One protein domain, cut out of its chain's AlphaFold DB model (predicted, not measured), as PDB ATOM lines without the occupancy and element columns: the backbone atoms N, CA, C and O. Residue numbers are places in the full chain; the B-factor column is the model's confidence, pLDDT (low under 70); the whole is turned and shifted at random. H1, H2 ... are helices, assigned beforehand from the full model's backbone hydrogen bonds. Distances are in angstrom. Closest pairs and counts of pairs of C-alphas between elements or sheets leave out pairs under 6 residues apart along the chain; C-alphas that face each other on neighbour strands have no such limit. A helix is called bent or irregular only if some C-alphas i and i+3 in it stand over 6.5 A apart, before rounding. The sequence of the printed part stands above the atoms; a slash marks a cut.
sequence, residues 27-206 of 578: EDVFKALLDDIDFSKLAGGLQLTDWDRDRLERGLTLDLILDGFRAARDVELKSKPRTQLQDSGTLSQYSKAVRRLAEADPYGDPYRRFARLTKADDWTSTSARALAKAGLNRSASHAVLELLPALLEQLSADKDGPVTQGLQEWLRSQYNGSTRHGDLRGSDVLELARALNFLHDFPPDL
ATOM      1  N   GLU A  27      18.845 -18.225   5.691       86.31
ATOM      2  CA  GLU A  27      18.897 -16.924   6.359       86.31
ATOM      3  C   GLU A  27      17.707 -16.744   7.310       86.31
ATOM      4  O   GLU A  27      17.902 -16.328   8.453       86.31
ATOM      5  N   ASP A  28      16.506 -17.164   6.898       86.56
ATOM      6  CA  ASP A  28      15.303 -17.123   7.736       86.56
ATOM      7  C   ASP A  28      15.409 -18.079   8.931       86.56
ATOM      8  O   ASP A  28      15.055 -17.715  10.054       86.56
ATOM      9  N   VAL A  29      15.946 -19.287   8.717       83.88
ATOM     10  CA  VAL A  29      16.180 -20.272   9.787       83.88
ATOM     11  C   VAL A  29      17.146 -19.719  10.834       83.88
ATOM     12  O   VAL A  29      16.856 -19.774  12.030       83.88
ATOM     13  N   PHE A  30      18.285 -19.164  10.412       85.44
ATOM     14  CA  PHE A  30      19.247 -18.595  11.354       85.44
ATOM     15  C   PHE A  30      18.695 -17.343  12.039       85.44
ATOM     16  O   PHE A  30      18.883 -17.188  13.242       85.44
ATOM     17  N   LYS A  31      17.991 -16.467  11.316       88.50
ATOM     18  CA  LYS A  31      17.369 -15.280  11.905       88.50
ATOM     19  C   LYS A  31      16.376 -15.657  13.005       88.50
ATOM     20  O   LYS A  31      16.491 -15.169  14.125       88.50
ATOM     21  N   ALA A  32      15.490 -16.612  12.724       86.69
ATOM     22  CA  ALA A  32      14.536 -17.128  13.701       86.69
ATOM     23  C   ALA A  32      15.216 -17.781  14.916       86.69
ATOM     24  O   ALA A  32      14.659 -17.781  16.011       86.69
ATOM     25  N   LEU A  33      16.409 -18.363  14.755       85.19
ATOM     26  CA  LEU A  33      17.183 -18.901  15.876       85.19
ATOM     27  C   LEU A  33      17.821 -17.794  16.719       85.19
ATOM     28  O   LEU A  33      17.783 -17.896  17.942       85.19
ATOM     29  N   LEU A  34      18.380 -16.762  16.080       85.38
ATOM     30  CA  LEU A  34      19.194 -15.729  16.725       85.38
ATOM     31  C   LEU A  34      18.382 -14.607  17.390       85.38
ATOM     32  O   LEU A  34      18.850 -14.064  18.390       85.38
ATOM     33  N   ASP A  35      17.184 -14.288  16.888       84.75
ATOM     34  CA  ASP A  35      16.358 -13.176  17.395       84.75
ATOM     35  C   ASP A  35      15.939 -13.349  18.876       84.75
ATOM     36  O   ASP A  35      15.722 -12.359  19.574       84.75
ATOM     37  N   ASP A  36      15.900 -14.586  19.387       79.31
ATOM     38  CA  ASP A  36      15.474 -14.905  20.762       79.31
ATOM     39  C   ASP A  36      16.639 -15.086  21.760       79.31
ATOM     40  O   ASP A  36      16.424 -15.455  22.921       79.31
ATOM     41  N   ILE A  37      17.891 -14.891  21.333       81.69
ATOM     42  CA  ILE A  37      19.050 -15.296  22.137       81.69
ATOM     43  C   ILE A  37      19.504 -14.193  23.084       81.69
ATOM     44  O   ILE A  37      20.026 -13.153  22.688       81.69
ATOM     45  N   ASP A  38      19.451 -14.503  24.376       83.44
ATOM     46  CA  ASP A  38      20.166 -13.749  25.396       83.44
ATOM     47  C   ASP A  38      21.606 -14.274  25.534       83.44
ATOM     48  O   ASP A  38      21.903 -15.193  26.308       83.44
ATOM     49  N   PHE A  39      22.528 -13.678  24.776       75.38
ATOM     50  CA  PHE A  39      23.944 -14.064  24.783       75.38
ATOM     51  C   PHE A  39      24.612 -13.911  26.158       75.38
ATOM     52  O   PHE A  39      25.611 -14.586  26.431       75.38
ATOM     53  N   SER A  40      24.056 -13.090  27.058       71.75
ATOM     54  CA  SER A  40      24.571 -12.958  28.424       71.75
ATOM     55  C   SER A  40      24.351 -14.233  29.247       71.75
ATOM     56  O   SER A  40      25.208 -14.604  30.054       71.75
ATOM     57  N   LYS A  41      23.262 -14.970  28.980       82.69
ATOM     58  CA  LYS A  41      22.979 -16.271  29.606       82.69
ATOM     59  C   LYS A  41      23.888 -17.370  29.067       82.69
ATOM     60  O   LYS A  41      24.369 -18.194  29.843       82.69
ATOM     61  N   LEU A  42      24.192 -17.344  27.767       79.38
ATOM     62  CA  LEU A  42      25.093 -18.312  27.131       79.38
ATOM     63  C   LEU A  42      26.536 -18.219  27.645       79.38
ATOM     64  O   LEU A  42      27.246 -19.221  27.672       79.38
ATOM     65  N   ALA A  43      26.967 -17.046  28.117       77.75
ATOM     66  CA  ALA A  43      28.286 -16.878  28.724       77.75
ATOM     67  C   ALA A  43      28.441 -17.597  30.082       77.75
ATOM     68  O   ALA A  43      29.554 -17.656  30.608       77.75
ATOM     69  N   GLY A  44      27.369 -18.161  30.654       80.38
ATOM     70  CA  GLY A  44      27.440 -19.094  31.785       80.38
ATOM     71  C   GLY A  44      28.103 -18.526  33.045       80.38
ATOM     72  O   GLY A  44      28.777 -19.260  33.763       80.38
ATOM     73  N   GLY A  45      27.971 -17.219  33.293       80.00
ATOM     74  CA  GLY A  45      28.567 -16.556  34.459       80.00
ATOM     75  C   GLY A  45      30.072 -16.278  34.355       80.00
ATOM     76  O   GLY A  45      30.703 -15.966  35.365       80.00
ATOM     77  N   LEU A  46      30.669 -16.373  33.160       83.56
ATOM     78  CA  LEU A  46      32.045 -15.930  32.940       83.56
ATOM     79  C   LEU A  46      32.220 -14.448  33.304       83.56
ATOM     80  O   LEU A  46      31.404 -13.600  32.945       83.56
ATOM     81  N   GLN A  47      33.335 -14.123  33.963       84.19
ATOM     82  CA  GLN A  47      33.766 -12.734  34.128       84.19
ATOM     83  C   GLN A  47      34.299 -12.218  32.792       84.19
ATOM     84  O   GLN A  47      35.462 -12.422  32.442       84.19
ATOM     85  N   LEU A  48      33.415 -11.588  32.024       85.19
ATOM     86  CA  LEU A  48      33.738 -11.036  30.717       85.19
ATOM     87  C   LEU A  48      34.424  -9.680  30.865       85.19
ATOM     88  O   LEU A  48      33.952  -8.803  31.592       85.19
ATOM     89  N   THR A  49      35.515  -9.483  30.129       87.06
ATOM     90  CA  THR A  49      36.059  -8.136  29.936       87.06
ATOM     91  C   THR A  49      35.118  -7.318  29.050       87.06
ATOM     92  O   THR A  49      34.311  -7.877  28.306       87.06
ATOM     93  N   ASP A  50      35.237  -5.989  29.055       86.19
ATOM     94  CA  ASP A  50      34.455  -5.147  28.131       86.19
ATOM     95  C   ASP A  50      34.736  -5.496  26.668       86.19
ATOM     96  O   ASP A  50      33.842  -5.461  25.829       86.19
ATOM     97  N   TRP A  51      35.968  -5.920  26.380       82.50
ATOM     98  CA  TRP A  51      36.346  -6.418  25.067       82.50
ATOM     99  C   TRP A  51      35.641  -7.737  24.712       82.50
ATOM    100  O   TRP A  51      35.277  -7.934  23.559       82.50
ATOM    101  N   ASP A  52      35.423  -8.630  25.680       85.69
ATOM    102  CA  ASP A  52      34.704  -9.890  25.451       85.69
ATOM    103  C   ASP A  52      33.208  -9.674  25.248       85.69
ATOM    104  O   ASP A  52      32.627 -10.295  24.362       85.69
ATOM    105  N   ARG A  53      32.594  -8.776  26.031       87.31
ATOM    106  CA  ARG A  53      31.180  -8.404  25.865       87.31
ATOM    107  C   ARG A  53      30.920  -7.833  24.484       87.31
ATOM    108  O   ARG A  53      30.095  -8.358  23.747       87.31
ATOM    109  N   ASP A  54      31.720  -6.845  24.101       86.44
ATOM    110  CA  ASP A  54      31.661  -6.235  22.779       86.44
ATOM    111  C   ASP A  54      31.840  -7.270  21.651       86.44
ATOM    112  O   ASP A  54      31.165  -7.202  20.624       86.44
ATOM    113  N   ARG A  55      32.718  -8.263  21.832       85.06
ATOM    114  CA  ARG A  55      32.910  -9.324  20.839       85.06
ATOM    115  C   ARG A  55      31.803 -10.364  20.837       85.06
ATOM    116  O   ARG A  55      31.563 -10.901  19.767       85.06
ATOM    117  N   LEU A  56      31.137 -10.650  21.950       86.88
ATOM    118  CA  LEU A  56      29.947 -11.507  21.972       86.88
ATOM    119  C   LEU A  56      28.778 -10.822  21.260       86.88
ATOM    120  O   LEU A  56      28.194 -11.414  20.357       86.88
ATOM    121  N   GLU A  57      28.518  -9.557  21.591       84.19
ATOM    122  CA  GLU A  57      27.439  -8.758  20.999       84.19
ATOM    123  C   GLU A  57      27.636  -8.550  19.495       84.19
ATOM    124  O   GLU A  57      26.711  -8.731  18.708       84.19
ATOM    125  N   ARG A  58      28.861  -8.223  19.066       82.88
ATOM    126  CA  ARG A  58      29.178  -8.072  17.638       82.88
ATOM    127  C   ARG A  58      29.409  -9.399  16.925       82.88
ATOM    128  O   ARG A  58      29.310  -9.444  15.708       82.88
ATOM    129  N   GLY A  59      29.776 -10.439  17.672       78.94
ATOM    130  CA  GLY A  59      30.325 -11.704  17.178       78.94
ATOM    131  C   GLY A  59      29.316 -12.720  16.690       78.94
ATOM    132  O   GLY A  59      29.687 -13.611  15.931       78.94
ATOM    133  N   LEU A  60      28.077 -12.605  17.153       86.88
ATOM    134  CA  LEU A  60      27.037 -13.609  16.960       86.88
ATOM    135  C   LEU A  60      25.828 -13.044  16.203       86.88
ATOM    136  O   LEU A  60      24.713 -13.538  16.340       86.88
ATOM    137  N   THR A  61      26.056 -12.020  15.376       89.75
ATOM    138  CA  THR A  61      25.066 -11.567  14.396       89.75
ATOM    139  C   THR A  61      24.965 -12.563  13.238       89.75
ATOM    140  O   THR A  61      25.933 -13.261  12.920       89.75
ATOM    141  N   LEU A  62      23.801 -12.604  12.584       87.88
ATOM    142  CA  LEU A  62      23.542 -13.469  11.430       87.88
ATOM    143  C   LEU A  62      24.615 -13.320  10.344       87.88
ATOM    144  O   LEU A  62      25.268 -14.297   9.978       87.88
ATOM    145  N   ASP A  63      24.832 -12.084   9.892       88.94
ATOM    146  CA  ASP A  63      25.789 -11.764   8.830       88.94
ATOM    147  C   ASP A  63      27.190 -12.267   9.173       88.94
ATOM    148  O   ASP A  63      27.872 -12.871   8.346       88.94
ATOM    149  N   LEU A  64      27.616 -12.068  10.422       91.69
ATOM    150  CA  LEU A  64      28.952 -12.442  10.852       91.69
ATOM    151  C   LEU A  64      29.120 -13.957  10.988       91.69
ATOM    152  O   LEU A  64      30.190 -14.480  10.673       91.69
ATOM    153  N   ILE A  65      28.080 -14.665  11.434       92.50
ATOM    154  CA  ILE A  65      28.068 -16.128  11.483       92.50
ATOM    155  C   ILE A  65      28.180 -16.697  10.067       92.50
ATOM    156  O   ILE A  65      29.027 -17.560   9.827       92.50
ATOM    157  N   LEU A  66      27.388 -16.187   9.118       90.06
ATOM    158  CA  LEU A  66      27.413 -16.636   7.725       90.06
ATOM    159  C   LEU A  66      28.756 -16.318   7.050       90.06
ATOM    160  O   LEU A  66      29.373 -17.209   6.459       90.06
ATOM    161  N   ASP A  67      29.255 -15.089   7.186       91.62
ATOM    162  CA  ASP A  67      30.550 -14.672   6.638       91.62
ATOM    163  C   ASP A  67      31.711 -15.446   7.265       91.62
ATOM    164  O   ASP A  67      32.620 -15.907   6.568       91.62
ATOM    165  N   GLY A  68      31.686 -15.615   8.586       94.00
ATOM    166  CA  GLY A  68      32.700 -16.352   9.327       94.00
ATOM    167  C   GLY A  68      32.704 -17.836   8.969       94.00
ATOM    168  O   GLY A  68      33.778 -18.408   8.776       94.00
ATOM    169  N   PHE A  69      31.530 -18.449   8.799       93.62
ATOM    170  CA  PHE A  69      31.401 -19.828   8.334       93.62
ATOM    171  C   PHE A  69      31.921 -19.999   6.903       93.62
ATOM    172  O   PHE A  69      32.739 -20.889   6.660       93.62
ATOM    173  N   ARG A  70      31.535 -19.116   5.970       91.25
ATOM    174  CA  ARG A  70      32.059 -19.109   4.591       91.25
ATOM    175  C   ARG A  70      33.582 -18.972   4.582       91.25
ATOM    176  O   ARG A  70      34.265 -19.785   3.966       91.25
ATOM    177  N   ALA A  71      34.131 -18.019   5.337       92.88
ATOM    178  CA  ALA A  71      35.575 -17.829   5.469       92.88
ATOM    179  C   ALA A  71      36.284 -19.054   6.077       92.88
ATOM    180  O   ALA A  71      37.400 -19.394   5.671       92.88
ATOM    181  N   ALA A  72      35.653 -19.724   7.043       93.25
ATOM    182  CA  ALA A  72      36.189 -20.925   7.666       93.25
ATOM    183  C   ALA A  72      36.202 -22.125   6.705       93.25
ATOM    184  O   ALA A  72      37.227 -22.807   6.595       93.25
ATOM    185  N   ARG A  73      35.107 -22.338   5.958       91.94
ATOM    186  CA  ARG A  73      35.028 -23.336   4.877       91.94
ATOM    187  C   ARG A  73      36.109 -23.096   3.835       91.94
ATOM    188  O   ARG A  73      36.854 -24.012   3.503       91.94
ATOM    189  N   ASP A  74      36.256 -21.853   3.397       89.44
ATOM    190  CA  ASP A  74      37.281 -21.417   2.455       89.44
ATOM    191  C   ASP A  74      38.691 -21.810   2.911       89.44
ATOM    192  O   ASP A  74      39.490 -22.354   2.142       89.44
ATOM    193  N   VAL A  75      39.017 -21.585   4.186       90.06
ATOM    194  CA  VAL A  75      40.310 -21.993   4.745       90.06
ATOM    195  C   VAL A  75      40.476 -23.503   4.717       90.06
ATOM    196  O   VAL A  75      41.553 -23.964   4.339       90.06
ATOM    197  N   GLU A  76      39.475 -24.279   5.103       87.38
ATOM    198  CA  GLU A  76      39.630 -25.731   5.203       87.38
ATOM    199  C   GLU A  76      39.629 -26.423   3.830       87.38
ATOM    200  O   GLU A  76      40.434 -27.324   3.603       87.38
ATOM    201  N   LEU A  77      38.797 -25.954   2.894       84.69
ATOM    202  CA  LEU A  77      38.610 -26.564   1.576       84.69
ATOM    203  C   LEU A  77      39.622 -26.073   0.531       84.69
ATOM    204  O   LEU A  77      40.111 -26.869  -0.270       84.69
ATOM    205  N   LYS A  78      39.956 -24.774   0.528       82.00
ATOM    206  CA  LYS A  78      40.756 -24.143  -0.545       82.00
ATOM    207  C   LYS A  78      42.226 -23.953  -0.173       82.00
ATOM    208  O   LYS A  78      43.048 -23.559  -1.004       82.00
ATOM    209  N   SER A  79      42.603 -24.229   1.076       81.81
ATOM    210  CA  SER A  79      44.001 -24.198   1.505       81.81
ATOM    211  C   SER A  79      44.565 -25.606   1.725       81.81
ATOM    212  O   SER A  79      43.859 -26.603   1.675       81.81
ATOM    213  N   LYS A  80      45.885 -25.718   1.924       77.31
ATOM    214  CA  LYS A  80      46.549 -27.029   2.067       77.31
ATOM    215  C   LYS A  80      45.916 -27.863   3.193       77.31
ATOM    216  O   LYS A  80      45.796 -27.321   4.291       77.31
ATOM    217  N   PRO A  81      45.612 -29.155   3.020       79.94
ATOM    218  CA  PRO A  81      45.033 -29.966   4.075       79.94
ATOM    219  C   PRO A  81      45.878 -29.929   5.339       79.94
ATOM    220  O   PRO A  81      47.109 -29.779   5.298       79.94
ATOM    221  N   ARG A  82      45.212 -30.044   6.487       77.81
ATOM    222  CA  ARG A  82      45.875 -30.021   7.793       77.81
ATOM    223  C   ARG A  82      46.966 -31.092   7.885       77.81
ATOM    224  O   ARG A  82      48.050 -30.791   8.387       77.81
ATOM    225  N   THR A  83      46.718 -32.269   7.311       69.56
ATOM    226  CA  THR A  83      47.687 -33.361   7.130       69.56
ATOM    227  C   THR A  83      48.945 -32.864   6.415       69.56
ATOM    228  O   THR A  83      50.022 -32.868   7.001       69.56
ATOM    229  N   GLN A  84      48.814 -32.267   5.227       68.44
ATOM    230  CA  GLN A  84      49.939 -31.730   4.448       68.44
ATOM    231  C   GLN A  84      50.690 -30.574   5.154       68.44
ATOM    232  O   GLN A  84      51.905 -30.366   4.987       68.44
ATOM    233  N   LEU A  85      49.996 -29.779   5.970       76.88
ATOM    234  CA  LEU A  85      50.650 -28.761   6.789       76.88
ATOM    235  C   LEU A  85      51.405 -29.341   7.984       76.88
ATOM    236  O   LEU A  85      52.491 -28.845   8.304       76.88
ATOM    237  N   GLN A  86      50.839 -30.345   8.647       73.50
ATOM    238  CA  GLN A  86      51.489 -31.091   9.722       73.50
ATOM    239  C   GLN A  86      52.771 -31.735   9.197       73.50
ATOM    240  O   GLN A  86      53.860 -31.502   9.721       73.50
ATOM    241  N   ASP A  87      52.631 -32.394   8.060       60.31
ATOM    242  CA  ASP A  87      53.650 -33.016   7.237       60.31
ATOM    243  C   ASP A  87      54.819 -32.090   6.885       60.31
ATOM    244  O   ASP A  87      55.993 -32.415   7.075       60.31
ATOM    245  N   SER A  88      54.520 -30.890   6.394       63.69
ATOM    246  CA  SER A  88      55.544 -29.892   6.065       63.69
ATOM    247  C   SER A  88      56.159 -29.208   7.298       63.69
ATOM    248  O   SER A  88      57.078 -28.395   7.157       63.69
ATOM    249  N   GLY A  89      55.651 -29.490   8.503       69.88
ATOM    250  CA  GLY A  89      55.978 -28.784   9.742       69.88
ATOM    251  C   GLY A  89      55.426 -27.355   9.806       69.88
ATOM    252  O   GLY A  89      55.680 -26.640  10.779       69.88
ATOM    253  N   THR A  90      54.674 -26.926   8.790       80.00
ATOM    254  CA  THR A  90      54.047 -25.601   8.722       80.00
ATOM    255  C   THR A  90      52.985 -25.451   9.804       80.00
ATOM    256  O   THR A  90      52.945 -24.414  10.459       80.00
ATOM    257  N   LEU A  91      52.208 -26.506  10.079       81.25
ATOM    258  CA  LEU A  91      51.215 -26.488  11.154       81.25
ATOM    259  C   LEU A  91      51.877 -26.232  12.514       81.25
ATOM    260  O   LEU A  91      51.421 -25.384  13.267       81.25
ATOM    261  N   SER A  92      53.029 -26.858  12.789       78.88
ATOM    262  CA  SER A  92      53.797 -26.589  14.014       78.88
ATOM    263  C   SER A  92      54.276 -25.134  14.095       78.88
ATOM    264  O   SER A  92      54.322 -24.558  15.182       78.88
ATOM    265  N   GLN A  93      54.633 -24.514  12.965       83.88
ATOM    266  CA  GLN A  93      54.993 -23.092  12.934       83.88
ATOM    267  C   GLN A  93      53.783 -22.198  13.211       83.88
ATOM    268  O   GLN A  93      53.922 -21.237  13.964       83.88
ATOM    269  N   TYR A  94      52.619 -22.533  12.650       93.00
ATOM    270  CA  TYR A  94      51.359 -21.841  12.911       93.00
ATOM    271  C   TYR A  94      50.964 -21.944  14.381       93.00
ATOM    272  O   TYR A  94      50.824 -20.911  15.027       93.00
ATOM    273  N   SER A  95      50.913 -23.151  14.950       88.38
ATOM    274  CA  SER A  95      50.587 -23.350  16.368       88.38
ATOM    275  C   SER A  95      51.557 -22.606  17.287       88.38
ATOM    276  O   SER A  95      51.135 -21.982  18.252       88.38
ATOM    277  N   LYS A  96      52.860 -22.594  16.971       88.94
ATOM    278  CA  LYS A  96      53.847 -21.803  17.729       88.94
ATOM    279  C   LYS A  96      53.617 -20.300  17.604       88.94
ATOM    280  O   LYS A  96      53.877 -19.584  18.562       88.94
ATOM    281  N   ALA A  97      53.201 -19.811  16.438       93.62
ATOM    282  CA  ALA A  97      52.909 -18.396  16.241       93.62
ATOM    283  C   ALA A  97      51.655 -17.975  17.020       93.62
ATOM    284  O   ALA A  97      51.717 -16.985  17.738       93.62
ATOM    285  N   VAL A  98      50.574 -18.759  16.942       96.38
ATOM    286  CA  VAL A  98      49.329 -18.530  17.696       96.38
ATOM    287  C   VAL A  98      49.597 -18.576  19.199       96.38
ATOM    288  O   VAL A  98      49.279 -17.626  19.904       96.38
ATOM    289  N   ARG A  99      50.294 -19.614  19.680       94.12
ATOM    290  CA  ARG A  99      50.666 -19.745  21.095       94.12
ATOM    291  C   ARG A  99      51.460 -18.544  21.604       94.12
ATOM    292  O   ARG A  99      51.186 -18.061  22.688       94.12
ATOM    293  N   ARG A 100      52.411 -18.026  20.820       93.00
ATOM    294  CA  ARG A 100      53.183 -16.832  21.207       93.00
ATOM    295  C   ARG A 100      52.331 -15.574  21.310       93.00
ATOM    296  O   ARG A 100      52.683 -14.691  22.077       93.00
ATOM    297  N   LEU A 101      51.287 -15.457  20.491       96.75
ATOM    298  CA  LEU A 101      50.363 -14.331  20.580       96.75
ATOM    299  C   LEU A 101      49.497 -14.445  21.829       96.75
ATOM    300  O   LEU A 101      49.341 -13.443  22.508       96.75
ATOM    301  N   ALA A 102      49.020 -15.652  22.147       95.69
ATOM    302  CA  ALA A 102      48.286 -15.923  23.378       95.69
ATOM    303  C   ALA A 102      49.155 -15.637  24.614       95.69
ATOM    304  O   ALA A 102      48.752 -14.876  25.477       95.69
ATOM    305  N   GLU A 103      50.387 -16.159  24.658       94.69
ATOM    306  CA  GLU A 103      51.341 -15.917  25.758       94.69
ATOM    307  C   GLU A 103      51.716 -14.433  25.930       94.69
ATOM    308  O   GLU A 103      52.149 -14.042  27.007       94.69
ATOM    309  N   ALA A 104      51.596 -13.619  24.876       93.00
ATOM    310  CA  ALA A 104      51.897 -12.186  24.900       93.00
ATOM    311  C   ALA A 104      50.651 -11.304  25.094       93.00
ATOM    312  O   ALA A 104      50.758 -10.076  25.056       93.00
ATOM    313  N   ASP A 105      49.467 -11.903  25.221       94.31
ATOM    314  CA  ASP A 105      48.251 -11.200  25.601       94.31
ATOM    315  C   ASP A 105      47.976 -11.441  27.092       94.31
ATOM    316  O   ASP A 105      47.934 -12.599  27.506       94.31
ATOM    317  N   PRO A 106      47.721 -10.396  27.901       91.62
ATOM    318  CA  PRO A 106      47.453 -10.567  29.333       91.62
ATOM    319  C   PRO A 106      46.267 -11.488  29.669       91.62
ATOM    320  O   PRO A 106      46.165 -11.963  30.793       91.62
ATOM    321  N   TYR A 107      45.374 -11.749  28.709       90.50
ATOM    322  CA  TYR A 107      44.169 -12.566  28.879       90.50
ATOM    323  C   TYR A 107      44.246 -13.849  28.043       90.50
ATOM    324  O   TYR A 107      43.250 -14.549  27.878       90.50
ATOM    325  N   GLY A 108      45.417 -14.154  27.476       93.19
ATOM    326  CA  GLY A 108      45.617 -15.344  26.661       93.19
ATOM    327  C   GLY A 108      44.957 -15.295  25.283       93.19
ATOM    328  O   GLY A 108      44.908 -16.332  24.625       93.19
ATOM    329  N   ASP A 109      44.451 -14.143  24.821       94.50
ATOM    330  CA  ASP A 109      43.748 -14.038  23.537       94.50
ATOM    331  C   ASP A 109      44.708 -13.726  22.369       94.50
ATOM    332  O   ASP A 109      45.204 -12.596  22.225       94.50
ATOM    333  N   PRO A 110      44.947 -14.691  21.461       96.88
ATOM    334  CA  PRO A 110      45.880 -14.488  20.367       96.88
ATOM    335  C   PRO A 110      45.305 -13.611  19.233       96.88
ATOM    336  O   PRO A 110      46.083 -12.969  18.516       96.88
ATOM    337  N   TYR A 111      43.978 -13.538  19.071       97.12
ATOM    338  CA  TYR A 111      43.295 -12.691  18.086       97.12
ATOM    339  C   TYR A 111      43.415 -11.218  18.471       97.12
ATOM    340  O   TYR A 111      43.794 -10.373  17.650       97.12
ATOM    341  N   ARG A 112      43.181 -10.916  19.750       94.81
ATOM    342  CA  ARG A 112      43.286  -9.569  20.306       94.81
ATOM    343  C   ARG A 112      44.703  -9.024  20.196       94.81
ATOM    344  O   ARG A 112      44.898  -7.895  19.731       94.81
ATOM    345  N   ARG A 113      45.710  -9.837  20.538       96.12
ATOM    346  CA  ARG A 113      47.121  -9.455  20.375       96.12
ATOM    347  C   ARG A 113      47.465  -9.170  18.920       96.12
ATOM    348  O   ARG A 113      48.126  -8.171  18.636       96.12
ATOM    349  N   PHE A 114      47.008 -10.010  17.993       97.12
ATOM    350  CA  PHE A 114      47.234  -9.792  16.565       97.12
ATOM    351  C   PHE A 114      46.620  -8.480  16.070       97.12
ATOM    352  O   PHE A 114      47.281  -7.740  15.332       97.12
ATOM    353  N   ALA A 115      45.381  -8.182  16.473       95.81
ATOM    354  CA  ALA A 115      44.686  -6.954  16.105       95.81
ATOM    355  C   ALA A 115      45.431  -5.713  16.622       95.81
ATOM    356  O   ALA A 115      45.673  -4.784  15.851       95.81
ATOM    357  N   ARG A 116      45.886  -5.734  17.885       95.31
ATOM    358  CA  ARG A 116      46.691  -4.654  18.487       95.31
ATOM    359  C   ARG A 116      48.001  -4.417  17.732       95.31
ATOM    360  O   ARG A 116      48.238  -3.301  17.280       95.31
ATOM    361  N   LEU A 117      48.802  -5.467  17.522       95.81
ATOM    362  CA  LEU A 117      50.067  -5.369  16.776       95.81
ATOM    363  C   LEU A 117      49.852  -4.868  15.345       95.81
ATOM    364  O   LEU A 117      50.646  -4.103  14.815       95.81
ATOM    365  N   THR A 118      48.767  -5.301  14.704       95.38
ATOM    366  CA  THR A 118      48.423  -4.875  13.346       95.38
ATOM    367  C   THR A 118      47.998  -3.412  13.285       95.38
ATOM    368  O   THR A 118      48.428  -2.715  12.369       95.38
ATOM    369  N   LYS A 119      47.193  -2.941  14.243       94.38
ATOM    370  CA  LYS A 119      46.763  -1.540  14.329       94.38
ATOM    371  C   LYS A 119      47.941  -0.600  14.607       94.38
ATOM    372  O   LYS A 119      47.980   0.486  14.044       94.38
ATOM    373  N   ALA A 120      48.896  -1.034  15.428       95.06
ATOM    374  CA  ALA A 120      50.105  -0.276  15.758       95.06
ATOM    375  C   ALA A 120      51.249  -0.420  14.728       95.06
ATOM    376  O   ALA A 120      52.272   0.238  14.867       95.06
ATOM    377  N   ASP A 121      51.102  -1.302  13.731       93.25
ATOM    378  CA  ASP A 121      52.168  -1.754  12.817       93.25
ATOM    379  C   ASP A 121      53.460  -2.231  13.520       93.25
ATOM    380  O   ASP A 121      54.550  -2.225  12.949       93.25
ATOM    381  N   ASP A 122      53.338  -2.735  14.751       94.50
ATOM    382  CA  ASP A 122      54.457  -3.147  15.614       94.50
ATOM    383  C   ASP A 122      54.904  -4.599  15.346       94.50
ATOM    384  O   ASP A 122      55.112  -5.438  16.226       94.50
ATOM    385  N   TRP A 123      54.995  -4.960  14.066       93.94
ATOM    386  CA  TRP A 123      55.432  -6.291  13.662       93.94
ATOM    387  C   TRP A 123      56.940  -6.334  13.443       93.94
ATOM    388  O   TRP A 123      57.488  -5.631  12.600       93.94
ATOM    389  N   THR A 124      57.606  -7.308  14.071       86.44
ATOM    390  CA  THR A 124      59.050  -7.557  13.865       86.44
ATOM    391  C   THR A 124      59.450  -7.740  12.395       86.44
ATOM    392  O   THR A 124      60.599  -7.503  12.019       86.44
ATOM    393  N   SER A 125      58.528  -8.234  11.564       89.12
ATOM    394  CA  SER A 125      58.656  -8.276  10.110       89.12
ATOM    395  C   SER A 125      57.310  -8.581   9.449       89.12
ATOM    396  O   SER A 125      56.457  -9.261  10.026       89.12
ATOM    397  N   THR A 126      57.170  -8.231   8.169       83.69
ATOM    398  CA  THR A 126      56.018  -8.627   7.336       83.69
ATOM    399  C   THR A 126      55.817 -10.146   7.296       83.69
ATOM    400  O   THR A 126      54.692 -10.633   7.242       83.69
ATOM    401  N   SER A 127      56.907 -10.924   7.345       79.88
ATOM    402  CA  SER A 127      56.830 -12.392   7.354       79.88
ATOM    403  C   SER A 127      56.282 -12.939   8.672       79.88
ATOM    404  O   SER A 127      55.552 -13.926   8.648       79.88
ATOM    405  N   ALA A 128      56.603 -12.305   9.805       87.94
ATOM    406  CA  ALA A 128      56.045 -12.675  11.103       87.94
ATOM    407  C   ALA A 128      54.536 -12.398  11.152       87.94
ATOM    408  O   ALA A 128      53.780 -13.289  11.531       87.94
ATOM    409  N   ARG A 129      54.102 -11.226  10.659       94.69
ATOM    410  CA  ARG A 129      52.680 -10.874  10.511       94.69
ATOM    411  C   ARG A 129      51.926 -11.883   9.652       94.69
ATOM    412  O   ARG A 129      50.889 -12.391  10.062       94.69
ATOM    413  N   ALA A 130      52.463 -12.213   8.477       89.62
ATOM    414  CA  ALA A 130      51.837 -13.168   7.566       89.62
ATOM    415  C   ALA A 130      51.753 -14.586   8.163       89.62
ATOM    416  O   ALA A 130      50.727 -15.246   8.023       89.62
ATOM    417  N   LEU A 131      52.810 -15.042   8.849       90.62
ATOM    418  CA  LEU A 131      52.832 -16.345   9.521       90.62
ATOM    419  C   LEU A 131      51.783 -16.419  10.639       90.62
ATOM    420  O   LEU A 131      51.051 -17.401  10.722       90.62
ATOM    421  N   ALA A 132      51.715 -15.379  11.473       95.00
ATOM    422  CA  ALA A 132      50.734 -15.254  12.543       95.00
ATOM    423  C   ALA A 132      49.301 -15.235  12.003       95.00
ATOM    424  O   ALA A 132      48.480 -16.029  12.453       95.00
ATOM    425  N   LYS A 133      49.028 -14.404  10.987       95.62
ATOM    426  CA  LYS A 133      47.709 -14.324  10.348       95.62
ATOM    427  C   LYS A 133      47.271 -15.681   9.803       95.62
ATOM    428  O   LYS A 133      46.161 -16.117  10.070       95.62
ATOM    429  N   ALA A 134      48.147 -16.370   9.069       92.88
ATOM    430  CA  ALA A 134      47.832 -17.684   8.511       92.88
ATOM    431  C   ALA A 134      47.541 -18.726   9.604       92.88
ATOM    432  O   ALA A 134      46.621 -19.527   9.453       92.88
ATOM    433  N   GLY A 135      48.295 -18.701  10.708       94.44
ATOM    434  CA  GLY A 135      48.041 -19.582  11.845       94.44
ATOM    435  C   GLY A 135      46.718 -19.286  12.549       94.44
ATOM    436  O   GLY A 135      45.972 -20.219  12.835       94.44
ATOM    437  N   LEU A 136      46.401 -18.008  12.766       96.81
ATOM    438  CA  LEU A 136      45.140 -17.588  13.377       96.81
ATOM    439  C   LEU A 136      43.933 -17.870  12.493       96.81
ATOM    440  O   LEU A 136      42.947 -18.365  13.013       96.81
ATOM    441  N   ASN A 137      44.023 -17.641  11.179       95.81
ATOM    442  CA  ASN A 137      42.945 -17.982  10.248       95.81
ATOM    443  C   ASN A 137      42.575 -19.456  10.374       95.81
ATOM    444  O   ASN A 137      41.403 -19.781  10.467       95.81
ATOM    445  N   ARG A 138      43.569 -20.350  10.446       93.94
ATOM    446  CA  ARG A 138      43.305 -21.780  10.651       93.94
ATOM    447  C   ARG A 138      42.746 -22.106  12.022       93.94
ATOM    448  O   ARG A 138      41.853 -22.936  12.107       93.94
ATOM    449  N   SER A 139      43.279 -21.488  13.073       95.06
ATOM    450  CA  SER A 139      42.773 -21.686  14.434       95.06
ATOM    451  C   SER A 139      41.312 -21.246  14.541       95.06
ATOM    452  O   SER A 139      40.487 -22.009  15.018       95.06
ATOM    453  N   ALA A 140      40.989 -20.056  14.027       96.44
ATOM    454  CA  ALA A 140      39.633 -19.524  13.976       96.44
ATOM    455  C   ALA A 140      38.713 -20.382  13.104       96.44
ATOM    456  O   ALA A 140      37.620 -20.711  13.533       96.44
ATOM    457  N   SER A 141      39.166 -20.801  11.919       95.12
ATOM    458  CA  SER A 141      38.356 -21.655  11.040       95.12
ATOM    459  C   SER A 141      38.027 -22.986  11.705       95.12
ATOM    460  O   SER A 141      36.891 -23.428  11.650       95.12
ATOM    461  N   HIS A 142      38.997 -23.595  12.393       92.75
ATOM    462  CA  HIS A 142      38.760 -24.808  13.168       92.75
ATOM    463  C   HIS A 142      37.733 -24.581  14.282       92.75
ATOM    464  O   HIS A 142      36.794 -25.356  14.386       92.75
ATOM    465  N   ALA A 143      37.883 -23.511  15.071       94.38
ATOM    466  CA  ALA A 143      36.932 -23.175  16.130       94.38
ATOM    467  C   ALA A 143      35.516 -22.946  15.576       94.38
ATOM    468  O   ALA A 143      34.561 -23.495  16.108       94.38
ATOM    469  N   VAL A 144      35.375 -22.214  14.465       95.00
ATOM    470  CA  VAL A 144      34.075 -21.993  13.812       95.00
ATOM    471  C   VAL A 144      33.465 -23.308  13.337       95.00
ATOM    472  O   VAL A 144      32.326 -23.605  13.677       95.00
ATOM    473  N   LEU A 145      34.215 -24.122  12.589       92.62
ATOM    474  CA  LEU A 145      33.691 -25.367  12.023       92.62
ATOM    475  C   LEU A 145      33.373 -26.425  13.086       92.62
ATOM    476  O   LEU A 145      32.519 -27.274  12.830       92.62
ATOM    477  N   GLU A 146      34.052 -26.387  14.235       91.06
ATOM    478  CA  GLU A 146      33.818 -27.294  15.361       91.06
ATOM    479  C   GLU A 146      32.658 -26.832  16.255       91.06
ATOM    480  O   GLU A 146      31.818 -27.650  16.621       91.06
ATOM    481  N   LEU A 147      32.615 -25.547  16.623       93.62
ATOM    482  CA  LEU A 147      31.721 -25.036  17.668       93.62
ATOM    483  C   LEU A 147      30.387 -24.518  17.127       93.62
ATOM    484  O   LEU A 147      29.384 -24.600  17.831       93.62
ATOM    485  N   LEU A 148      30.348 -23.998  15.894       93.31
ATOM    486  CA  LEU A 148      29.117 -23.434  15.334       93.31
ATOM    487  C   LEU A 148      27.988 -24.475  15.224       93.31
ATOM    488  O   LEU A 148      26.882 -24.155  15.652       93.31
ATOM    489  N   PRO A 149      28.215 -25.712  14.736       91.69
ATOM    490  CA  PRO A 149      27.153 -26.716  14.695       91.69
ATOM    491  C   PRO A 149      26.570 -27.030  16.071       91.69
ATOM    492  O   PRO A 149      25.355 -27.059  16.218       91.69
ATOM    493  N   ALA A 150      27.430 -27.194  17.080       91.06
ATOM    494  CA  ALA A 150      27.006 -27.467  18.449       91.06
ATOM    495  C   ALA A 150      26.172 -26.313  19.024       91.06
ATOM    496  O   ALA A 150      25.165 -26.553  19.685       91.06
ATOM    497  N   LEU A 151      26.545 -25.061  18.725       91.31
ATOM    498  CA  LEU A 151      25.761 -23.894  19.130       91.31
ATOM    499  C   LEU A 151      24.375 -23.924  18.483       91.31
ATOM    500  O   LEU A 151      23.379 -23.750  19.172       91.31
ATOM    501  N   LEU A 152      24.300 -24.162  17.174       90.25
ATOM    502  CA  LEU A 152      23.028 -24.187  16.454       90.25
ATOM    503  C   LEU A 152      22.133 -25.352  16.915       90.25
ATOM    504  O   LEU A 152      20.926 -25.175  17.069       90.25
ATOM    505  N   GLU A 153      22.712 -26.523  17.192       88.75
ATOM    506  CA  GLU A 153      22.008 -27.659  17.802       88.75
ATOM    507  C   GLU A 153      21.458 -27.289  19.190       88.75
ATOM    508  O   GLU A 153      20.277 -27.498  19.455       88.75
ATOM    509  N   GLN A 154      22.265 -26.663  20.052       89.44
ATOM    510  CA  GLN A 154      21.833 -26.230  21.384       89.44
ATOM    511  C   GLN A 154      20.713 -25.179  21.322       89.44
ATOM    512  O   GLN A 154      19.767 -25.240  22.100       89.44
ATOM    513  N   LEU A 155      20.788 -24.233  20.384       87.88
ATOM    514  CA  LEU A 155      19.774 -23.188  20.199       87.88
ATOM    515  C   LEU A 155      18.463 -23.703  19.596       87.88
ATOM    516  O   LEU A 155      17.421 -23.069  19.754       87.88
ATOM    517  N   SER A 156      18.518 -24.829  18.885       87.81
ATOM    518  CA  SER A 156      17.344 -25.469  18.289       87.81
ATOM    519  C   SER A 156      16.724 -26.545  19.179       87.81
ATOM    520  O   SER A 156      15.617 -26.977  18.885       87.81
ATOM    521  N   ALA A 157      17.382 -26.944  20.275       87.75
ATOM    522  CA  ALA A 157      16.907 -28.004  21.167       87.75
ATOM    523  C   ALA A 157      15.514 -27.726  21.761       87.75
ATOM    524  O   ALA A 157      14.722 -28.651  21.911       87.75
ATOM    525  N   ASP A 158      15.206 -26.455  22.035       83.19
ATOM    526  CA  ASP A 158      13.913 -26.026  22.585       83.19
ATOM    527  C   ASP A 158      12.914 -25.583  21.499       83.19
ATOM    528  O   ASP A 158      11.795 -25.168  21.809       83.19
ATOM    529  N   LYS A 159      13.305 -25.635  20.216       83.75
ATOM    530  CA  LYS A 159      12.455 -25.246  19.084       83.75
ATOM    531  C   LYS A 159      12.010 -26.501  18.335       83.75
ATOM    532  O   LYS A 159      12.818 -27.199  17.731       83.75
ATOM    533  N   ASP A 160      10.710 -26.764  18.309       81.25
ATOM    534  CA  ASP A 160      10.135 -27.798  17.447       81.25
ATOM    535  C   ASP A 160       9.709 -27.217  16.091       81.25
ATOM    536  O   ASP A 160       9.326 -26.052  15.973       81.25
ATOM    537  N   GLY A 161       9.734 -28.055  15.051       85.56
ATOM    538  CA  GLY A 161       9.117 -27.743  13.762       85.56
ATOM    539  C   GLY A 161      10.086 -27.370  12.629       85.56
ATOM    540  O   GLY A 161      11.239 -27.814  12.615       85.56
ATOM    541  N   PRO A 162       9.616 -26.601  11.626       84.94
ATOM    542  CA  PRO A 162      10.312 -26.427  10.346       84.94
ATOM    543  C   PRO A 162      11.718 -25.816  10.451       84.94
ATOM    544  O   PRO A 162      12.599 -26.180   9.676       84.94
ATOM    545  N   VAL A 163      11.948 -24.934  11.430       81.12
ATOM    546  CA  VAL A 163      13.249 -24.276  11.665       81.12
ATOM    547  C   VAL A 163      14.322 -25.306  12.033       81.12
ATOM    548  O   VAL A 163      15.385 -25.350  11.416       81.12
ATOM    549  N   THR A 164      14.023 -26.188  12.986       83.69
ATOM    550  CA  THR A 164      14.951 -27.229  13.453       83.69
ATOM    551  C   THR A 164      15.210 -28.272  12.372       83.69
ATOM    552  O   THR A 164      16.352 -28.698  12.181       83.69
ATOM    553  N   GLN A 165      14.185 -28.636  11.595       85.19
ATOM    554  CA  GLN A 165      14.356 -29.521  10.442       85.19
ATOM    555  C   GLN A 165      15.263 -28.894   9.371       85.19
ATOM    556  O   GLN A 165      16.203 -29.553   8.920       85.19
ATOM    557  N   GLY A 166      15.027 -27.627   9.009       86.50
ATOM    558  CA  GLY A 166      15.836 -26.898   8.030       86.50
ATOM    559  C   GLY A 166      17.298 -26.761   8.460       86.50
ATOM    560  O   GLY A 166      18.207 -26.999   7.663       86.50
ATOM    561  N   LEU A 167      17.546 -26.485   9.744       85.44
ATOM    562  CA  LEU A 167      18.899 -26.448  10.297       85.44
ATOM    563  C   LEU A 167      19.600 -27.813  10.205       85.44
ATOM    564  O   LEU A 167      20.752 -27.884   9.775       85.44
ATOM    565  N   GLN A 168      18.934 -28.899  10.605       84.75
ATOM    566  CA  GLN A 168      19.524 -30.239  10.540       84.75
ATOM    567  C   GLN A 168      19.846 -30.651   9.101       84.75
ATOM    568  O   GLN A 168      20.884 -31.267   8.848       84.75
ATOM    569  N   GLU A 169      18.968 -30.327   8.154       88.06
ATOM    570  CA  GLU A 169      19.197 -30.580   6.735       88.06
ATOM    571  C   GLU A 169      20.389 -29.776   6.213       88.06
ATOM    572  O   GLU A 169      21.290 -30.342   5.584       88.06
ATOM    573  N   TRP A 170      20.473 -28.494   6.575       88.25
ATOM    574  CA  TRP A 170      21.628 -27.669   6.257       88.25
ATOM    575  C   TRP A 170      22.920 -28.248   6.847       88.25
ATOM    576  O   TRP A 170      23.863 -28.486   6.097       88.25
ATOM    577  N   LEU A 171      22.972 -28.591   8.137       86.50
ATOM    578  CA  LEU A 171      24.157 -29.203   8.755       86.50
ATOM    579  C   LEU A 171      24.569 -30.503   8.045       86.50
ATOM    580  O   LEU A 171      25.741 -30.682   7.704       86.50
ATOM    581  N   ARG A 172      23.611 -31.382   7.723       85.31
ATOM    582  CA  ARG A 172      23.876 -32.611   6.950       85.31
ATOM    583  C   ARG A 172      24.389 -32.318   5.541       85.31
ATOM    584  O   ARG A 172      25.161 -33.121   5.014       85.31
ATOM    585  N   SER A 173      23.984 -31.210   4.922       86.12
ATOM    586  CA  SER A 173      24.492 -30.784   3.610       86.12
ATOM    587  C   SER A 173      25.942 -30.292   3.674       86.12
ATOM    588  O   SER A 173      26.693 -30.466   2.718       86.12
ATOM    589  N   GLN A 174      26.362 -29.729   4.813       85.94
ATOM    590  CA  GLN A 174      27.679 -29.111   4.960       85.94
ATOM    591  C   GLN A 174      28.763 -30.074   5.476       85.94
ATOM    592  O   GLN A 174      29.935 -29.876   5.151       85.94
ATOM    593  N   TYR A 175      28.406 -31.111   6.246       87.06
ATOM    594  CA  TYR A 175      29.352 -31.981   6.965       87.06
ATOM    595  C   TYR A 175      29.276 -33.464   6.541       87.06
ATOM    596  O   TYR A 175      28.216 -33.981   6.189       87.06
ATOM    597  N   ASN A 176      30.418 -34.166   6.578       78.62
ATOM    598  CA  ASN A 176      30.575 -35.584   6.204       78.62
ATOM    599  C   ASN A 176      30.289 -36.584   7.348       78.62
ATOM    600  O   ASN A 176      30.362 -37.792   7.133       78.62
ATOM    601  N   GLY A 177      29.984 -36.121   8.564       72.00
ATOM    602  CA  GLY A 177      29.777 -36.982   9.733       72.00
ATOM    603  C   GLY A 177      29.131 -36.247  10.905       72.00
ATOM    604  O   GLY A 177      28.699 -35.107  10.753       72.00
ATOM    605  N   SER A 178      29.073 -36.906  12.067       57.97
ATOM    606  CA  SER A 178      28.556 -36.315  13.304       57.97
ATOM    607  C   SER A 178      29.456 -35.164  13.751       57.97
ATOM    608  O   SER A 178      30.638 -35.363  14.051       57.97
ATOM    609  N   THR A 179      28.888 -33.966  13.770       66.31
ATOM    610  CA  THR A 179      29.418 -32.788  14.451       66.31
ATOM    611  C   THR A 179      29.618 -33.090  15.936       66.31
ATOM    612  O   THR A 179      29.145 -34.100  16.461       66.31
ATOM    613  N   ARG A 180      30.406 -32.266  16.633       71.38
ATOM    614  CA  ARG A 180      30.568 -32.426  18.078       71.38
ATOM    615  C   ARG A 180      29.197 -32.236  18.733       71.38
ATOM    616  O   ARG A 180      28.698 -31.122  18.763       71.38
ATOM    617  N   HIS A 181      28.630 -33.315  19.256       69.69
ATOM    618  CA  HIS A 181      27.391 -33.278  20.025       69.69
ATOM    619  C   HIS A 181      27.718 -33.050  21.506       69.69
ATOM    620  O   HIS A 181      28.587 -33.728  22.063       69.69
ATOM    621  N   GLY A 182      27.046 -32.087  22.133       76.25
ATOM    622  CA  GLY A 182      27.154 -31.807  23.567       76.25
ATOM    623  C   GLY A 182      27.043 -30.322  23.902       76.25
ATOM    624  O   GLY A 182      27.305 -29.471  23.055       76.25
ATOM    625  N   ASP A 183      26.688 -30.037  25.154       85.50
ATOM    626  CA  ASP A 183      26.462 -28.676  25.643       85.50
ATOM    627  C   ASP A 183      27.728 -27.822  25.538       85.50
ATOM    628  O   ASP A 183      28.802 -28.185  26.044       85.50
ATOM    629  N   LEU A 184      27.605 -26.660  24.894       90.31
ATOM    630  CA  LEU A 184      28.676 -25.679  24.873       90.31
ATOM    631  C   LEU A 184      28.775 -24.992  26.229       90.31
ATOM    632  O   LEU A 184      27.788 -24.549  26.819       90.31
ATOM    633  N   ARG A 185      30.007 -24.834  26.710       92.12
ATOM    634  CA  ARG A 185      30.283 -23.980  27.867       92.12
ATOM    635  C   ARG A 185      30.368 -22.533  27.397       92.12
ATOM    636  O   ARG A 185      30.740 -22.268  26.253       92.12
ATOM    637  N   GLY A 186      30.176 -21.580  28.309       89.69
ATOM    638  CA  GLY A 186      30.339 -20.156  27.985       89.69
ATOM    639  C   GLY A 186      31.709 -19.809  27.384       89.69
ATOM    640  O   GLY A 186      31.814 -18.912  26.552       89.69
ATOM    641  N   SER A 187      32.763 -20.558  27.736       91.44
ATOM    642  CA  SER A 187      34.102 -20.371  27.158       91.44
ATOM    643  C   SER A 187      34.157 -20.742  25.680       91.44
ATOM    644  O   SER A 187      34.889 -20.111  24.923       91.44
ATOM    645  N   ASP A 188      33.383 -21.751  25.282       93.44
ATOM    646  CA  ASP A 188      33.335 -22.247  23.913       93.44
ATOM    647  C   ASP A 188      32.551 -21.240  23.036       93.44
ATOM    648  O   ASP A 188      33.000 -20.874  21.951       93.44
ATOM    649  N   VAL A 189      31.449 -20.675  23.552       92.50
ATOM    650  CA  VAL A 189      30.697 -19.586  22.887       92.50
ATOM    651  C   VAL A 189      31.569 -18.341  22.692       92.50
ATOM    652  O   VAL A 189      31.583 -17.744  21.613       92.50
ATOM    653  N   LEU A 190      32.350 -17.968  23.709       92.50
ATOM    654  CA  LEU A 190      33.278 -16.843  23.617       92.50
ATOM    655  C   LEU A 190      34.401 -17.100  22.598       92.50
ATOM    656  O   LEU A 190      34.765 -16.197  21.844       92.50
ATOM    657  N   GLU A 191      34.948 -18.318  22.544       94.75
ATOM    658  CA  GLU A 191      35.942 -18.699  21.534       94.75
ATOM    659  C   GLU A 191      35.369 -18.599  20.116       94.75
ATOM    660  O   GLU A 191      36.013 -18.013  19.239       94.75
ATOM    661  N   LEU A 192      34.143 -19.090  19.905       95.00
ATOM    662  CA  LEU A 192      33.440 -18.974  18.630       95.00
ATOM    663  C   LEU A 192      33.257 -17.506  18.221       95.00
ATOM    664  O   LEU A 192      33.649 -17.128  17.116       95.00
ATOM    665  N   ALA A 193      32.750 -16.657  19.118       94.69
ATOM    666  CA  ALA A 193      32.559 -15.234  18.842       94.69
ATOM    667  C   ALA A 193      33.882 -14.532  18.485       94.69
ATOM    668  O   ALA A 193      33.957 -13.777  17.510       94.69
ATOM    669  N   ARG A 194      34.966 -14.809  19.225       94.94
ATOM    670  CA  ARG A 194      36.307 -14.270  18.931       94.94
ATOM    671  C   ARG A 194      36.818 -14.735  17.563       94.94
ATOM    672  O   ARG A 194      37.380 -13.928  16.816       94.94
ATOM    673  N   ALA A 195      36.606 -16.003  17.214       96.38
ATOM    674  CA  ALA A 195      37.008 -16.573  15.933       96.38
ATOM    675  C   ALA A 195      36.242 -15.956  14.749       96.38
ATOM    676  O   ALA A 195      36.878 -15.569  13.763       96.38
ATOM    677  N   LEU A 196      34.916 -15.805  14.861       96.38
ATOM    678  CA  LEU A 196      34.059 -15.174  13.849       96.38
ATOM    679  C   LEU A 196      34.488 -13.729  13.578       96.38
ATOM    680  O   LEU A 196      34.811 -13.368  12.443       96.38
ATOM    681  N   ASN A 197      34.620 -12.932  14.639       95.50
ATOM    682  CA  ASN A 197      35.121 -11.560  14.556       95.50
ATOM    683  C   ASN A 197      36.498 -11.484  13.881       95.50
ATOM    684  O   ASN A 197      36.743 -10.615  13.046       95.50
ATOM    685  N   PHE A 198      37.417 -12.388  14.230       96.44
ATOM    686  CA  PHE A 198      38.746 -12.399  13.634       96.44
ATOM    687  C   PHE A 198      38.711 -12.710  12.133       96.44
ATOM    688  O   PHE A 198      39.419 -12.055  11.364       96.44
ATOM    689  N   LEU A 199      37.912 -13.694  11.707       95.81
ATOM    690  CA  LEU A 199      37.770 -14.032  10.290       95.81
ATOM    691  C   LEU A 199      37.136 -12.888   9.494       95.81
ATOM    692  O   LEU A 199      37.547 -12.657   8.362       95.81
ATOM    693  N   HIS A 200      36.226 -12.124  10.086       94.56
ATOM    694  CA  HIS A 200      35.649 -10.943   9.447       94.56
ATOM    695  C   HIS A 200      36.619  -9.760   9.364       94.56
ATOM    696  O   HIS A 200      36.803  -9.177   8.295       94.56
ATOM    697  N   ASP A 201      37.312  -9.438  10.461       93.50
ATOM    698  CA  ASP A 201      38.286  -8.340  10.504       93.50
ATOM    699  C   ASP A 201      39.513  -8.644   9.615       93.50
ATOM    700  O   ASP A 201      40.116  -7.765   8.982       93.50
ATOM    701  N   PHE A 202      39.914  -9.918   9.553       94.31
ATOM    702  CA  PHE A 202      41.145 -10.371   8.910       94.31
ATOM    703  C   PHE A 202      40.931 -11.574   7.987       94.31
ATOM    704  O   PHE A 202      41.673 -12.556   8.100       94.31
ATOM    705  N   PRO A 203      40.061 -11.475   6.968       92.12
ATOM    706  CA  PRO A 203      39.638 -12.625   6.190       92.12
ATOM    707  C   PRO A 203      40.815 -13.325   5.518       92.12
ATOM    708  O   PRO A 203      41.856 -12.694   5.220       92.12
ATOM    709  N   PRO A 204      40.688 -14.648   5.330       89.44
ATOM    710  CA  PRO A 204      41.730 -15.457   4.749       89.44
ATOM    711  C   PRO A 204      42.079 -14.959   3.359       89.44
ATOM    712  O   PRO A 204      41.255 -14.855   2.463       89.44
ATOM    713  N   ASP A 205      43.358 -14.635   3.182       82.50
ATOM    714  CA  ASP A 205      43.903 -14.345   1.863       82.50
ATOM    715  C   ASP A 205      44.425 -15.662   1.294       82.50
ATOM    716  O   ASP A 205      45.635 -15.898   1.272       82.50
ATOM    717  N   LEU A 206      43.492 -16.555   0.940       66.00
ATOM    718  CA  LEU A 206      43.769 -17.945   0.560       66.00
ATOM    719  C   LEU A 206      44.865 -18.061  -0.514       66.00
ATOM    720  O   LEU A 206      45.640 -19.018  -0.513       66.00
TER     721      LEU A 206
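AT A GLANCE: This is residues 27 to 206 of the 578 residues of an uncharacterized protein of Citreimonas salinaria (UniProt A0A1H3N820). A long bent helix, H8, runs through most of the length of the domain, with other helices crossing it: its arm H8a, H4 and H10 pack on one another in the core, and H6 and H7 pack on H8a toward its first residue. At the other end H9 packs on both H8b and H1, while H3 packs on H10 and the short H2 is near H3 and H10. The printed part has 180 residues with ten named helices, H1 to H10 in order along the chain, and no named strand; the class is all helix. It is compact, with a radius of gyration of the C-alphas of 16.7 A and spans of 53 by 37 by 24 A.

IN THESE COORDINATES: H1 is residues 27 to 34 and begins with C-alpha 27 at (18.897, -16.924, 6.359). H2 is residues 39 to 42 and H3 residues 50 to 59, 13.4 A long from first to last C-alpha. H4, residues 62 to 78, is 23.5 A long. H5 is residues 82 to 87, and H6, residues 90 to 103, is 19.8 A long. H7 is residues 110 to 119, 14.3 A long. H8, residues 126 to 156, was assigned as one helix by its hydrogen bonds, but it is bent: C-alphas 146 and 149 are 6.7 A apart. Its arm H8a, residues 126 to 146, is 30.1 A long and begins with C-alpha 126 at (56.018, -8.627, 7.336); its arm H8b is residues 149 to 156. H9, residues 162 to 174, is 18.4 A long. H10, residues 186 to 201, is 22.5 A long and ends with C-alpha 201 at (38.286, -8.340, 10.504).

HOW THE PARTS SIT: H8 is the hub, touching six other helices, and its arms stand at a steep tilt of 43 degrees. H8a touches H4 with residues 137 to 145 alone; the closest C-alphas, of Ala 72 and Ser 141, are 4.1 A apart, at a steep tilt of 69 degrees, only just short of about perpendicular. H8a also touches H10, closest at the C-alphas of Ala 140 and Ala 195, 4.4 A, at a steep tilt of 48 degrees, opposite ways. H4 and H10 touch about perpendicular, at 77 degrees, with the C-alphas of Gly 68 and Leu 196 closest, 4.9 A. H6 touches H8a about perpendicular, at 89 degrees, with the C-alphas of Tyr 94 and Gly 135 closest, 4.2 A. H7 and H8a form a hairpin at a steep tilt of 39 degrees, closest at the C-alphas of Tyr 111 and Leu 136, 7.0 A. H5 and H6 touch only at the corner, and only just, with 3 pairs of C-alphas within 8 A; the closest are those of Leu 85 and Leu 91, 5.0 A. H8b and H9 form a hairpin at a shallow tilt of 8 degrees, closest at the C-alphas of Ser 156 and Thr 164, 5.7 A. H1 touches H9, with the C-alphas of Val 29 and Val 163 closest, 5.3 A. H3 touches H10, closest at the C-alphas of Gly 59 and Ala 193, 4.5 A. H2 is close to but not clearly touching H10, with the C-alphas of Leu 42 and Gly 186 closest, 5.6 A. Every O i to N i+4 pair is within hydrogen-bond range in H1, H3 to H7, H8a, H8b, H9 and H10; H2 is too short for such a pair.

THE WHOLE: The two C-alphas farthest apart, those of Thr 124 and Gly 161, are 53.9 A apart. The printed part has no cut. The link from H9 to H10, 11 residues, is long. The mean pLDDT of the printed part is 87.5; residues 83 to 84, 87 to 89, 178 to 179, 181 and 206 are under 70.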